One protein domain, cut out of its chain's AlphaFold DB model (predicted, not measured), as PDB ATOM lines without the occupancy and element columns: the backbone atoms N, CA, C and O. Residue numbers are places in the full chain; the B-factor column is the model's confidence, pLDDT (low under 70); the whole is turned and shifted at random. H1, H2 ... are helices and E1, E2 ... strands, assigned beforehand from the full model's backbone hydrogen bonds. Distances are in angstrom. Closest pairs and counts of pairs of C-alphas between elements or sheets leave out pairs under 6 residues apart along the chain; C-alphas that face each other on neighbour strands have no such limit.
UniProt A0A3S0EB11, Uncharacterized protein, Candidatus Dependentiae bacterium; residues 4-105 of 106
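This is residues 4 to 105 of the 106 residues of an uncharacterized protein of Candidatus Dependentiae bacterium (UniProt A0A3S0EB11). A three-stranded sheet has one face covered by the long helix H4 and the short helix H1, side by side, while the helical hairpin of H2 and H3 sits at one end of the model. At the opposite end residues 99 to 105 stick out. The 102 printed residues run H1 E1 H2 H3 E2 E3 H4; the sheet, order E1 E2 E3, is antiparallel and the class is mixed. The whole is only just compact, close to loose, with a radius of gyration of the C-alphas of 15.2 A and spans of 52 by 28 by 20 A.

Find C-alpha 4 at (183.417, 116.924, 109.824), where H1 runs to residue 10. E1, residues 11 to 19, covers 20.1 A and bends by 52 degrees at residue 14. H2 is residues 29 to 36, H3 47 to 56, E2 60 to 66, 18.9 A, and E3 73 to 77. H4, residues 80 to 103, runs 35.4 A to C-alpha 103 at (177.871, 130.304, 136.599).

Look at inner strand E2: N 16 and O 63 pair it with E1 at 2.8 A, N 62 and O 75 with E3 at 2.8 A. H4 is over E2 and E3, 8.2 A high over the sheet; its closest C-alpha pair with E3 is Ala 83 and His 77, 5.4 A. H1, on the same face, touches H4's residues 84 to 91 alone, Leu 7 to Leu 88 at 6.2 A between C-alphas. H3 only grazes the sheet and touches H2, C-alphas 54 and 29 at 6.1 A. Every O i to N i+4 pair is within hydrogen-bond range in H1, H2 and H3, and 19 of 20 in H4.

The C-alphas farthest apart, Tyr 26 and His 105, are 54.0 A apart. The printed part has no cut, and no link is long. Look for pLDDT under 70 at residues 38 to 41 and 102 to 105.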
ATOM      1  N   LEU A   4     183.636 118.306 109.402       96.12
ATOM      2  CA  LEU A   4     183.417 116.924 109.824       96.12
ATOM      3  C   LEU A   4     184.444 116.504 110.879       96.12
ATOM      4  O   LEU A   4     184.080 115.918 111.894       96.12
ATOM      5  N   LYS A   5     185.722 116.860 110.691       96.25
ATOM      6  CA  LYS A   5     186.753 116.601 111.711       96.25
ATOM      7  C   LYS A   5     186.457 117.304 113.035       96.25
ATOM      8  O   LYS A   5     186.694 116.718 114.086       96.25
ATOM      9  N   GLN A   6     185.944 118.533 112.989       95.00
ATOM     10  CA  GLN A   6     185.542 119.263 114.196       95.00
ATOM     11  C   GLN A   6     184.368 118.581 114.903       95.00
ATOM     12  O   GLN A   6     184.419 118.404 116.116       95.00
ATOM     13  N   LEU A   7     183.356 118.149 114.147       95.56
ATOM     14  CA  LEU A   7     182.204 117.437 114.691       95.56
ATOM     15  C   LEU A   7     182.634 116.127 115.368       95.56
ATOM     16  O   LEU A   7     182.261 115.877 116.510       95.56
ATOM     17  N   ILE A   8     183.492 115.341 114.708       95.38
ATOM     18  CA  ILE A   8     184.051 114.097 115.261       95.38
ATOM     19  C   ILE A   8     184.811 114.361 116.565       95.38
ATOM     20  O   ILE A   8     184.641 113.620 117.524       95.38
ATOM     21  N   ALA A   9     185.628 115.416 116.619       93.81
ATOM     22  CA  ALA A   9     186.434 115.729 117.799       93.81
ATOM     23  C   ALA A   9     185.607 116.117 119.038       93.81
ATOM     24  O   ALA A   9     186.130 116.049 120.146       93.81
ATOM     25  N   ARG A  10     184.348 116.532 118.856       91.38
ATOM     26  CA  ARG A  10     183.431 116.939 119.937       91.38
ATOM     27  C   ARG A  10     182.386 115.875 120.287       91.38
ATOM     28  O   ARG A  10     181.579 116.075 121.189       91.38
ATOM     29  N   CYS A  11     182.361 114.763 119.557       92.94
ATOM     30  CA  CYS A  11     181.432 113.671 119.810       92.94
ATOM     31  C   CYS A  11     182.102 112.585 120.651       92.94
ATOM     32  O   CYS A  11     183.214 112.149 120.360       92.94
ATOM     33  N   LYS A  12     181.383 112.093 121.663       86.88
ATOM     34  CA  LYS A  12     181.824 110.957 122.484       86.88
ATOM     35  C   LYS A  12     181.748 109.635 121.720       86.88
ATOM     36  O   LYS A  12     182.547 108.730 121.958       86.88
ATOM     37  N   CYS A  13     180.750 109.506 120.845       89.31
ATOM     38  CA  CYS A  13     180.505 108.301 120.055       89.31
ATOM     39  C   CYS A  13     180.586 108.612 118.548       89.31
ATOM     40  O   CYS A  13     181.279 109.534 118.123       89.31
ATOM     41  N   GLY A  14     179.929 107.795 117.718       93.12
ATOM     42  CA  GLY A  14     180.026 107.890 116.265       93.12
ATOM     43  C   GLY A  14     179.423 109.169 115.680       93.12
ATOM     44  O   GLY A  14     178.499 109.761 116.232       93.12
ATOM     45  N   VAL A  15     179.925 109.543 114.507       97.38
ATOM     46  CA  VAL A  15     179.283 110.488 113.591       97.38
ATOM     47  C   VAL A  15     178.932 109.703 112.334       97.38
ATOM     48  O   VAL A  15     179.804 109.074 111.733       97.38
ATOM     49  N   TYR A  16     177.661 109.723 111.953       97.38
ATOM     50  CA  TYR A  16     177.122 109.000 110.812       97.38
ATOM     51  C   TYR A  16     176.619 110.012 109.793       97.38
ATOM     52  O   TYR A  16     175.737 110.816 110.088       97.38
ATOM     53  N   VAL A  17     177.204 109.976 108.599       97.44
ATOM     54  CA  VAL A  17     176.795 110.818 107.477       97.44
ATOM     55  C   VAL A  17     176.280 109.904 106.380       97.44
ATOM     56  O   VAL A  17     177.049 109.139 105.796       97.44
ATOM     57  N   THR A  18     174.987 110.000 106.096       97.25
ATOM     58  CA  THR A  18     174.326 109.219 105.053       97.25
ATOM     59  C   THR A  18     173.815 110.165 103.977       97.25
ATOM     60  O   THR A  18     173.186 111.178 104.277       97.25
ATOM     61  N   ALA A  19     174.079 109.839 102.714       97.69
ATOM     62  CA  ALA A  19     173.603 110.607 101.574       97.69
ATOM     63  C   ALA A  19     172.674 109.747 100.720       97.69
ATOM     64  O   ALA A  19     173.061 108.677 100.264       97.69
ATOM     65  N   ASN A  20     171.477 110.263 100.452       97.62
ATOM     66  CA  ASN A  20     170.493 109.687  99.541       97.62
ATOM     67  C   ASN A  20     170.029 108.265  99.890       97.62
ATOM     68  O   ASN A  20     169.752 107.483  98.986       97.62
ATOM     69  N   GLU A  21     169.875 107.960 101.181       96.31
ATOM     70  CA  GLU A  21     169.378 106.662 101.678       96.31
ATOM     71  C   GLU A  21     168.036 106.246 101.052       96.31
ATOM     72  O   GLU A  21     167.805 105.071 100.797       96.31
ATOM     73  N   HIS A  22     167.180 107.214 100.698       96.00
ATOM     74  CA  HIS A  22     165.936 106.973  99.953       96.00
ATOM     75  C   HIS A  22     166.140 106.129  98.680       96.00
ATOM     76  O   HIS A  22     165.249 105.398  98.255       96.00
ATOM     77  N   ARG A  23     167.326 106.193  98.062       97.25
ATOM     78  CA  ARG A  23     167.644 105.446  96.838       97.25
ATOM     79  C   ARG A  23     167.898 103.968  97.097       97.25
ATOM     80  O   ARG A  23     167.679 103.180  96.182       97.25
ATOM     81  N   ASP A  24     168.284 103.587  98.313       95.81
ATOM     82  CA  ASP A  24     168.462 102.182  98.689       95.81
ATOM     83  C   ASP A  24     167.117 101.436  98.646       95.81
ATOM     84  O   ASP A  24     167.055 100.265  98.270       95.81
ATOM     85  N   GLY A  25     166.029 102.148  98.960       91.81
ATOM     86  CA  GLY A  25     164.645 101.680  98.862       91.81
ATOM     87  C   GLY A  25     163.949 101.976  97.529       91.81
ATOM     88  O   GLY A  25     162.762 101.692  97.402       91.81
ATOM     89  N   TYR A  26     164.653 102.531  96.532       95.31
ATOM     90  CA  TYR A  26     164.069 103.013  95.267       95.31
ATOM     91  C   TYR A  26     162.961 104.070  95.441       95.31
ATOM     92  O   TYR A  26     162.039 104.161  94.627       95.31
ATOM     93  N   GLU A  27     163.047 104.884  96.487       96.62
ATOM     94  CA  GLU A  27     162.067 105.921  96.794       96.62
ATOM     95  C   GLU A  27     162.442 107.256  96.148       96.62
ATOM     96  O   GLU A  27     163.599 107.542  95.840       96.62
ATOM     97  N   THR A  28     161.445 108.113  95.956       98.00
ATOM     98  CA  THR A  28     161.658 109.526  95.632       98.00
ATOM     99  C   THR A  28     161.887 110.345  96.909       98.00
ATOM    100  O   THR A  28     161.414 109.961  97.981       98.00
ATOM    101  N   PRO A  29     162.530 111.525  96.824       97.31
ATOM    102  CA  PRO A  29     162.688 112.410  97.978       97.31
ATOM    103  C   PRO A  29     161.363 112.786  98.656       97.31
ATOM    104  O   PRO A  29     161.302 112.871  99.876       97.31
ATOM    105  N   ALA A  30     160.294 112.977  97.876       96.81
ATOM    106  CA  ALA A  30     158.970 113.299  98.404       96.81
ATOM    107  C   ALA A  30     158.393 112.159  99.258       96.81
ATOM    108  O   ALA A  30     157.893 112.414 100.348       96.81
ATOM    109  N   GLN A  31     158.522 110.912  98.790       96.06
ATOM    110  CA  GLN A  31     158.097 109.728  99.546       96.06
ATOM    111  C   GLN A  31     158.900 109.577 100.838       96.06
ATOM    112  O   GLN A  31     158.326 109.314 101.890       96.06
ATOM    113  N   TRP A  32     160.215 109.800 100.777       95.12
ATOM    114  CA  TRP A  32     161.058 109.737 101.966       95.12
ATOM    115  C   TRP A  32     160.651 110.791 103.005       95.12
ATOM    116  O   TRP A  32     160.512 110.470 104.183       95.12
ATOM    117  N   LEU A  33     160.400 112.036 102.576       93.88
ATOM    118  CA  LEU A  33     159.944 113.119 103.457       93.88
ATOM    119  C   LEU A  33     158.590 112.803 104.106       93.88
ATOM    120  O   LEU A  33     158.439 113.008 105.304       93.88
ATOM    121  N   GLU A  34     157.632 112.261 103.352       92.12
ATOM    122  CA  GLU A  34     156.319 111.859 103.881       92.12
ATOM    123  C   GLU A  34     156.431 110.818 105.007       92.12
ATOM    124  O   GLU A  34     155.673 110.863 105.971       92.12
ATOM    125  N   GLN A  35     157.401 109.905 104.921       89.06
ATOM    126  CA  GLN A  35     157.626 108.877 105.941       89.06
ATOM    127  C   GLN A  35     158.377 109.386 107.179       89.06
ATOM    128  O   GLN A  35     158.263 108.796 108.253       89.06
ATOM    129  N   HIS A  36     159.181 110.442 107.032       88.81
ATOM    130  CA  HIS A  36     160.104 110.917 108.068       88.81
ATOM    131  C   HIS A  36     159.654 112.209 108.763       88.81
ATOM    132  O   HIS A  36     160.227 112.554 109.801       88.81
ATOM    133  N   LEU A  37     158.642 112.896 108.227       86.62
ATOM    134  CA  LEU A  37     158.024 114.099 108.791       86.62
ATOM    135  C   LEU A  37     156.609 113.791 109.322       86.62
ATOM    136  O   LEU A  37     155.892 112.971 108.761       86.62
ATOM    137  N   GLY A  38     156.171 114.487 110.375       69.44
ATOM    138  CA  GLY A  38     154.755 114.544 110.784       69.44
ATOM    139  C   GLY A  38     154.290 113.596 111.903       69.44
ATOM    140  O   GLY A  38     153.087 113.503 112.147       69.44
ATOM    141  N   ALA A  39     155.195 112.929 112.619       66.94
ATOM    142  CA  ALA A  39     154.887 112.092 113.787       66.94
ATOM    143  C   ALA A  39     155.413 112.724 115.093       66.94
ATOM    144  O   ALA A  39     156.365 113.497 115.068       66.94
ATOM    145  N   PRO A  40     154.867 112.395 116.277       53.28
ATOM    146  CA  PRO A  40     155.500 112.760 117.542       53.28
ATOM    147  C   PRO A  40     156.866 112.056 117.616       53.28
ATOM    148  O   PRO A  40     156.904 110.828 117.633       53.28
ATOM    149  N   ALA A  41     157.960 112.826 117.623       63.53
ATOM    150  CA  ALA A  41     159.354 112.392 117.399       63.53
ATOM    151  C   ALA A  41     159.793 112.206 115.929       63.53
ATOM    152  O   ALA A  41     160.849 111.623 115.675       63.53
ATOM    153  N   SER A  42     159.028 112.717 114.958       74.25
ATOM    154  CA  SER A  42     159.515 112.866 113.586       74.25
ATOM    155  C   SER A  42     160.576 113.944 113.492       74.25
ATOM    156  O   SER A  42     160.681 114.827 114.341       74.25
ATOM    157  N   LEU A  43     161.327 113.884 112.403       81.56
ATOM    158  CA  LEU A  43     162.272 114.918 112.061       81.56
ATOM    159  C   LEU A  43     161.534 116.249 111.820       81.56
ATOM    160  O   LEU A  43     160.465 116.262 111.209       81.56
ATOM    161  N   GLU A  44     162.103 117.356 112.285       87.62
ATOM    162  CA  GLU A  44     161.619 118.704 111.983       87.62
ATOM    163  C   GLU A  44     162.646 119.394 111.084       87.62
ATOM    164  O   GLU A  44     163.832 119.439 111.406       87.62
ATOM    165  N   ILE A  45     162.198 119.904 109.938       93.12
ATOM    166  CA  ILE A  45     163.012 120.693 109.006       93.12
ATOM    167  C   ILE A  45     162.228 121.929 108.582       93.12
ATOM    168  O   ILE A  45     160.999 121.940 108.631       93.12
ATOM    169  N   SER A  46     162.935 122.968 108.148       94.88
ATOM    170  CA  SER A  46     162.291 124.167 107.614       94.88
ATOM    171  C   SER A  46     161.732 123.939 106.205       94.88
ATOM    172  O   SER A  46     162.219 123.088 105.453       94.88
ATOM    173  N   ASP A  47     160.770 124.777 105.809       95.69
ATOM    174  CA  ASP A  47     160.229 124.795 104.444       95.69
ATOM    175  C   ASP A  47     161.326 125.021 103.385       95.69
ATOM    176  O   ASP A  47     161.254 124.469 102.286       95.69
ATOM    177  N   GLU A  48     162.372 125.798 103.709       97.50
ATOM    178  CA  GLU A  48     163.533 126.000 102.827       97.50
ATOM    179  C   GLU A  48     164.268 124.681 102.583       97.50
ATOM    180  O   GLU A  48     164.556 124.324 101.437       97.50
ATOM    181  N   VAL A  49     164.565 123.947 103.657       97.81
ATOM    182  CA  VAL A  49     165.266 122.667 103.573       97.81
ATOM    183  C   VAL A  49     164.427 121.657 102.804       97.81
ATOM    184  O   VAL A  49     164.941 120.998 101.898       97.81
ATOM    185  N   GLN A  50     163.127 121.585 103.091       97.44
ATOM    186  CA  GLN A  50     162.207 120.713 102.370       97.44
ATOM    187  C   GLN A  50     162.173 121.039 100.868       97.44
ATOM    188  O   GLN A  50     162.320 120.139 100.036       97.44
ATOM    189  N   ALA A  51     162.037 122.316 100.497       98.06
ATOM    190  CA  ALA A  51     162.042 122.742  99.099       98.06
ATOM    191  C   ALA A  51     163.375 122.424  98.400       98.06
ATOM    192  O   ALA A  51     163.378 121.942  97.264       98.06
ATOM    193  N   GLY A  52     164.508 122.636  99.073       98.38
ATOM    194  CA  GLY A  52     165.828 122.323  98.528       98.38
ATOM    195  C   GLY A  52     166.060 120.822  98.323       98.38
ATOM    196  O   GLY A  52     166.662 120.423  97.321       98.38
ATOM    197  N   ILE A  53     165.517 119.971  99.202       98.19
ATOM    198  CA  ILE A  53     165.533 118.509  99.029       98.19
ATOM    199  C   ILE A  53     164.752 118.121  97.771       98.19
ATOM    200  O   ILE A  53     165.265 117.385  96.926       98.19
ATOM    201  N   LEU A  54     163.532 118.642  97.615       98.19
ATOM    202  CA  LEU A  54     162.678 118.329  96.469       98.19
ATOM    203  C   LEU A  54     163.283 118.814  95.144       98.19
ATOM    204  O   LEU A  54     163.181 118.116  94.137       98.19
ATOM    205  N   ALA A  55     163.934 119.980  95.142       98.50
ATOM    206  CA  ALA A  55     164.549 120.548  93.946       98.50
ATOM    207  C   ALA A  55     165.838 119.821  93.524       98.50
ATOM    208  O   ALA A  55     166.075 119.625  92.333       98.50
ATOM    209  N   SER A  56     166.683 119.432  94.484       98.12
ATOM    210  CA  SER A  56     167.983 118.800  94.209       98.12
ATOM    211  C   SER A  56     167.918 117.276  94.098       98.12
ATOM    212  O   SER A  56     168.831 116.649  93.559       98.12
ATOM    213  N   GLY A  57     166.882 116.661  94.672       97.88
ATOM    214  CA  GLY A  57     166.811 115.221  94.886       97.88
ATOM    215  C   GLY A  57     167.906 114.677  95.810       97.88
ATOM    216  O   GLY A  57     168.223 113.485  95.750       97.88
ATOM    217  N   THR A  58     168.514 115.554  96.612       98.38
ATOM    218  CA  THR A  58     169.591 115.229  97.543       98.38
ATOM    219  C   THR A  58     169.076 115.287  98.973       98.38
ATOM    220  O   THR A  58     168.450 116.264  99.374       98.38
ATOM    221  N   ILE A  59     169.361 114.241  99.746       98.19
ATOM    222  CA  ILE A  59     169.074 114.164 101.180       98.19
ATOM    223  C   ILE A  59     170.373 113.798 101.883       98.19
ATOM    224  O   ILE A  59     170.892 112.703 101.676       98.19
ATOM    225  N   ILE A  60     170.894 114.702 102.702       98.31
ATOM    226  CA  ILE A  60     172.020 114.453 103.598       98.31
ATOM    227  C   ILE A  60     171.461 114.320 105.005       98.31
ATOM    228  O   ILE A  60     170.763 115.212 105.469       98.31
ATOM    229  N   ASN A  61     171.775 113.218 105.673       97.00
ATOM    230  CA  ASN A  61     171.418 112.949 107.058       97.00
ATOM    231  C   ASN A  61     172.709 112.863 107.879       97.00
ATOM    232  O   ASN A  61     173.558 112.011 107.607       97.00
ATOM    233  N   VAL A  62     172.863 113.754 108.854       97.81
ATOM    234  CA  VAL A  62     173.984 113.779 109.794       97.81
ATOM    235  C   VAL A  62     173.449 113.431 111.172       97.81
ATOM    236  O   VAL A  62     172.744 114.222 111.796       97.81
ATOM    237  N   GLN A  63     173.803 112.247 111.659       96.50
ATOM    238  CA  GLN A  63     173.479 111.794 113.005       96.50
ATOM    239  C   GLN A  63     174.749 111.724 113.845       96.50
ATOM    240  O   GLN A  63     175.747 111.134 113.429       96.50
ATOM    241  N   PHE A  64     174.723 112.311 115.036       96.38
ATOM    242  CA  PHE A  64     175.897 112.375 115.898       96.38
ATOM    243  C   PHE A  64     175.532 112.355 117.378       96.38
ATOM    244  O   PHE A  64     174.412 112.671 117.775       96.38
ATOM    245  N   TYR A  65     176.508 111.950 118.183       94.88
ATOM    246  CA  TYR A  65     176.337 111.624 119.592       94.88
ATOM    247  C   TYR A  65     177.273 112.514 120.422       94.88
ATOM    248  O   TYR A  65     178.469 112.200 120.530       94.88
ATOM    249  N   PRO A  66     176.760 113.637 120.956       91.69
ATOM    250  CA  PRO A  66     177.565 114.610 121.687       91.69
ATOM    251  C   PRO A  66     178.120 114.010 122.986       91.69
ATOM    252  O   PRO A  66     177.608 113.017 123.504       91.69
ATOM    253  N   GLU A  67     179.159 114.624 123.551       87.00
ATOM    254  CA  GLU A  67     179.605 114.325 124.920       87.00
ATOM    255  C   GLU A  67     178.722 115.026 125.973       87.00
ATOM    256  O   GLU A  67     179.210 115.688 126.878       87.00
ATOM    257  N   THR A  68     177.400 114.885 125.859       82.00
ATOM    258  CA  THR A  68     176.414 115.476 126.781       82.00
ATOM    259  C   THR A  68     175.354 114.431 127.168       82.00
ATOM    260  O   THR A  68     175.352 113.320 126.628       82.00
ATOM    261  N   PRO A  69     174.434 114.723 128.112       83.81
ATOM    262  CA  PRO A  69     173.302 113.839 128.405       83.81
ATOM    263  C   PRO A  69     172.314 113.656 127.239       83.81
ATOM    264  O   PRO A  69     171.435 112.793 127.319       83.81
ATOM    265  N   VAL A  70     172.428 114.450 126.168       85.12
ATOM    266  CA  VAL A  70     171.610 114.301 124.959       85.12
ATOM    267  C   VAL A  70     171.992 113.008 124.242       85.12
ATOM    268  O   VAL A  70     173.158 112.758 123.950       85.12
ATOM    269  N   GLY A  71     170.993 112.178 123.934       86.69
ATOM    270  CA  GLY A  71     171.216 110.873 123.311       86.69
ATOM    271  C   GLY A  71     171.888 110.975 121.942       86.69
ATOM    272  O   GLY A  71     172.907 110.331 121.715       86.69
ATOM    273  N   PHE A  72     171.314 111.766 121.035       93.19
ATOM    274  CA  PHE A  72     171.892 112.101 119.736       93.19
ATOM    275  C   PHE A  72     171.166 113.305 119.131       93.19
ATOM    276  O   PHE A  72     170.030 113.604 119.497       93.19
ATOM    277  N   TYR A  73     171.802 113.927 118.145       93.88
ATOM    278  CA  TYR A  73     171.154 114.842 117.211       93.88
ATOM    279  C   TYR A  73     171.066 114.199 115.834       93.88
ATOM    280  O   TYR A  73     171.898 113.367 115.462       93.88
ATOM    281  N   ARG A  74     170.058 114.614 115.067       94.62
ATOM    282  CA  ARG A  74     169.882 114.236 113.670       94.62
ATOM    283  C   ARG A  74     169.531 115.479 112.866       94.62
ATOM    284  O   ARG A  74     168.482 116.070 113.089       94.62
ATOM    285  N   ILE A  75     170.408 115.844 111.941       96.44
ATOM    286  CA  ILE A  75     170.235 116.969 111.025       96.44
ATOM    287  C   ILE A  75     169.973 116.414 109.635       96.44
ATOM    288  O   ILE A  75     170.683 115.512 109.185       96.44
ATOM    289  N   VAL A  76     168.974 116.958 108.942       97.19
ATOM    290  CA  VAL A  76     168.753 116.663 107.526       97.19
ATOM    291  C   VAL A  76     168.804 117.942 106.729       97.19
ATOM    292  O   VAL A  76     168.135 118.911 107.064       97.19
ATOM    293  N   HIS A  77     169.573 117.920 105.648       98.12
ATOM    294  CA  HIS A  77     169.691 119.043 104.734       98.12
ATOM    295  C   HIS A  77     169.924 118.544 103.302       98.12
ATOM    296  O   HIS A  77     170.422 117.444 103.082       98.12
ATOM    297  N   TYR A  78     169.617 119.363 102.299       98.31
ATOM    298  CA  TYR A  78     169.984 119.092 100.901       98.31
ATOM    299  C   TYR A  78     171.449 119.442 100.567       98.31
ATOM    300  O   TYR A  78     171.889 119.266  99.434       98.31
ATOM    301  N   ASP A  79     172.201 119.964 101.541       98.12
ATOM    302  CA  ASP A  79     173.538 120.543 101.383       98.12
ATOM    303  C   ASP A  79     174.416 120.054 102.540       98.12
ATOM    304  O   ASP A  79     174.055 120.202 103.707       98.12
ATOM    305  N   MET A  80     175.547 119.432 102.207       97.69
ATOM    306  CA  MET A  80     176.457 118.832 103.186       97.69
ATOM    307  C   MET A  80     177.102 119.875 104.100       97.69
ATOM    308  O   MET A  80     177.223 119.655 105.304       97.69
ATOM    309  N   ASP A  81     177.540 121.000 103.538       97.56
ATOM    310  CA  ASP A  81     178.271 122.006 104.300       97.56
ATOM    311  C   ASP A  81     177.351 122.709 105.291       97.56
ATOM    312  O   ASP A  81     177.781 122.953 106.420       97.56
ATOM    313  N   LYS A  82     176.100 122.973 104.890       97.94
ATOM    314  CA  LYS A  82     175.062 123.506 105.782       97.94
ATOM    315  C   LYS A  82     174.644 122.493 106.850       97.94
ATOM    316  O   LYS A  82     174.541 122.867 108.012       97.94
ATOM    317  N   ALA A  83     174.498 121.208 106.502       97.88
ATOM    318  CA  ALA A  83     174.202 120.163 107.490       97.88
ATOM    319  C   ALA A  83     175.272 120.091 108.593       97.88
ATOM    320  O   ALA A  83     174.953 119.936 109.771       97.88
ATOM    321  N   LEU A  84     176.550 120.215 108.219       97.94
ATOM    322  CA  LEU A  84     177.657 120.229 109.176       97.94
ATOM    323  C   LEU A  84     177.719 121.530 109.991       97.94
ATOM    324  O   LEU A  84     178.108 121.474 111.157       97.94
ATOM    325  N   ASP A  85     177.343 122.676 109.413       97.88
ATOM    326  CA  ASP A  85     177.222 123.936 110.160       97.88
ATOM    327  C   ASP A  85     176.140 123.840 111.240       97.88
ATOM    328  O   ASP A  85     176.396 124.172 112.395       97.88
ATOM    329  N   GLU A  86     174.957 123.329 110.892       97.50
ATOM    330  CA  GLU A  86     173.857 123.129 111.841       97.50
ATOM    331  C   GLU A  86     174.225 122.123 112.938       97.50
ATOM    332  O   GLU A  86     173.975 122.375 114.117       97.50
ATOM    333  N   ALA A  87     174.897 121.023 112.581       96.12
ATOM    334  CA  ALA A  87     175.374 120.040 113.551       96.12
ATOM    335  C   ALA A  87     176.348 120.652 114.576       96.12
ATOM    336  O   ALA A  87     176.237 120.389 115.774       96.12
ATOM    337  N   LEU A  88     177.290 121.486 114.125       96.25
ATOM    338  CA  LEU A  88     178.210 122.193 115.020       96.25
ATOM    339  C   LEU A  88     177.482 123.234 115.882       96.25
ATOM    340  O   LEU A  88     177.784 123.344 117.069       96.25
ATOM    341  N   ALA A  89     176.491 123.932 115.323       95.75
ATOM    342  CA  ALA A  89     175.691 124.912 116.054       95.75
ATOM    343  C   ALA A  89     174.885 124.282 117.204       95.75
ATOM    344  O   ALA A  89     174.742 124.911 118.253       95.75
ATOM    345  N   CYS A  90     174.405 123.040 117.054       93.62
ATOM    346  CA  CYS A  90     173.784 122.302 118.159       93.62
ATOM    347  C   CYS A  90     174.746 122.151 119.344       93.62
ATOM    348  O   CYS A  90     174.362 122.418 120.477       93.62
ATOM    349  N   LEU A  91     176.003 121.779 119.086       92.19
ATOM    350  CA  LEU A  91     177.007 121.621 120.141       92.19
ATOM    351  C   LEU A  91     177.370 122.960 120.796       92.19
ATOM    352  O   LEU A  91     177.517 123.035 122.009       92.19
ATOM    353  N   ASP A  92     177.471 124.032 120.007       92.31
ATOM    354  CA  ASP A  92     177.752 125.374 120.534       92.31
ATOM    355  C   ASP A  92     176.627 125.886 121.447       92.31
ATOM    356  O   ASP A  92     176.886 126.569 122.442       92.31
ATOM    357  N   ALA A  93     175.374 125.554 121.125       87.88
ATOM    358  CA  ALA A  93     174.222 125.907 121.947       87.88
ATOM    359  C   ALA A  93     174.213 125.160 123.292       87.88
ATOM    360  O   ALA A  93     173.899 125.775 124.315       87.88
ATOM    361  N   GLU A  94     174.587 123.877 123.301       83.94
ATOM    362  CA  GLU A  94     174.723 123.079 124.529       83.94
ATOM    363  C   GLU A  94     175.848 123.604 125.423       83.94
ATOM    364  O   GLU A  94     175.608 123.894 126.595       83.94
ATOM    365  N   ASP A  95     177.039 123.836 124.864       84.38
ATOM    366  CA  ASP A  95     178.183 124.377 125.611       84.38
ATOM    367  C   ASP A  95     177.819 125.725 126.269       84.38
ATOM    368  O   ASP A  95     178.158 126.003 127.425       84.38
ATOM    369  N   ALA A  96     177.068 126.573 125.555       79.19
ATOM    370  CA  ALA A  96     176.574 127.841 126.084       79.19
ATOM    371  C   ALA A  96     175.505 127.670 127.181       79.19
ATOM    372  O   ALA A  96     175.398 128.528 128.064       79.19
ATOM    373  N   HIS A  97     174.695 126.609 127.131       76.12
ATOM    374  CA  HIS A  97     173.717 126.292 128.171       76.12
ATOM    375  C   HIS A  97     174.402 125.799 129.451       76.12
ATOM    376  O   HIS A  97     174.113 126.322 130.530       76.12
ATOM    377  N   GLU A  98     175.363 124.879 129.335       74.31
ATOM    378  CA  GLU A  98     176.131 124.368 130.476       74.31
ATOM    379  C   GLU A  98     176.923 125.479 131.179       74.31
ATOM    380  O   GLU A  98     176.896 125.575 132.409       74.31
ATOM    381  N   LEU A  99     177.552 126.385 130.418       71.69
ATOM    382  CA  LEU A  99     178.281 127.525 130.983       71.69
ATOM    383  C   LEU A  99     177.377 128.430 131.840       71.69
ATOM    384  O   LEU A  99     177.808 128.922 132.883       71.69
ATOM    385  N   ARG A 100     176.122 128.649 131.420       71.75
ATOM    386  CA  ARG A 100     175.153 129.454 132.184       71.75
ATOM    387  C   ARG A 100     174.760 128.769 133.490       71.75
ATOM    388  O   ARG A 100     174.754 129.422 134.525       71.75
ATOM    389  N   LEU A 101     174.494 127.462 133.459       70.38
ATOM    390  CA  LEU A 101     174.145 126.701 134.665       70.38
ATOM    391  C   LEU A 101     175.314 126.611 135.660       70.38
ATOM    392  O   LEU A 101     175.100 126.666 136.873       70.38
ATOM    393  N   GLY A 102     176.548 126.510 135.158       62.81
ATOM    394  CA  GLY A 102     177.761 126.497 135.977       62.81
ATOM    395  C   GLY A 102     178.088 127.843 136.638       62.81
ATOM    396  O   GLY A 102     178.712 127.858 137.696       62.81
ATOM    397  N   ALA A 103     177.645 128.962 136.056       61.78
ATOM    398  CA  ALA A 103     177.871 130.304 136.599       61.78
ATOM    399  C   ALA A 103     176.949 130.659 137.785       61.78
ATOM    400  O   ALA A 103     177.327 131.484 138.611       61.78
ATOM    401  N   ASP A 104     175.782 130.018 137.905       55.09
ATOM    402  CA  ASP A 104     174.808 130.279 138.980       55.09
ATOM    403  C   ASP A 104     175.126 129.541 140.302       55.09
ATOM    404  O   ASP A 104     174.429 129.720 141.302       55.09
ATOM    405  N   HIS A 105     176.181 128.719 140.327       52.28
ATOM    406  CA  HIS A 105     176.590 127.911 141.487       52.28
ATOM    407  C   HIS A 105     177.978 128.295 142.050       52.28
ATOM    408  O   HIS A 105     178.548 127.524 142.828       52.28
TER     409      HIS A 105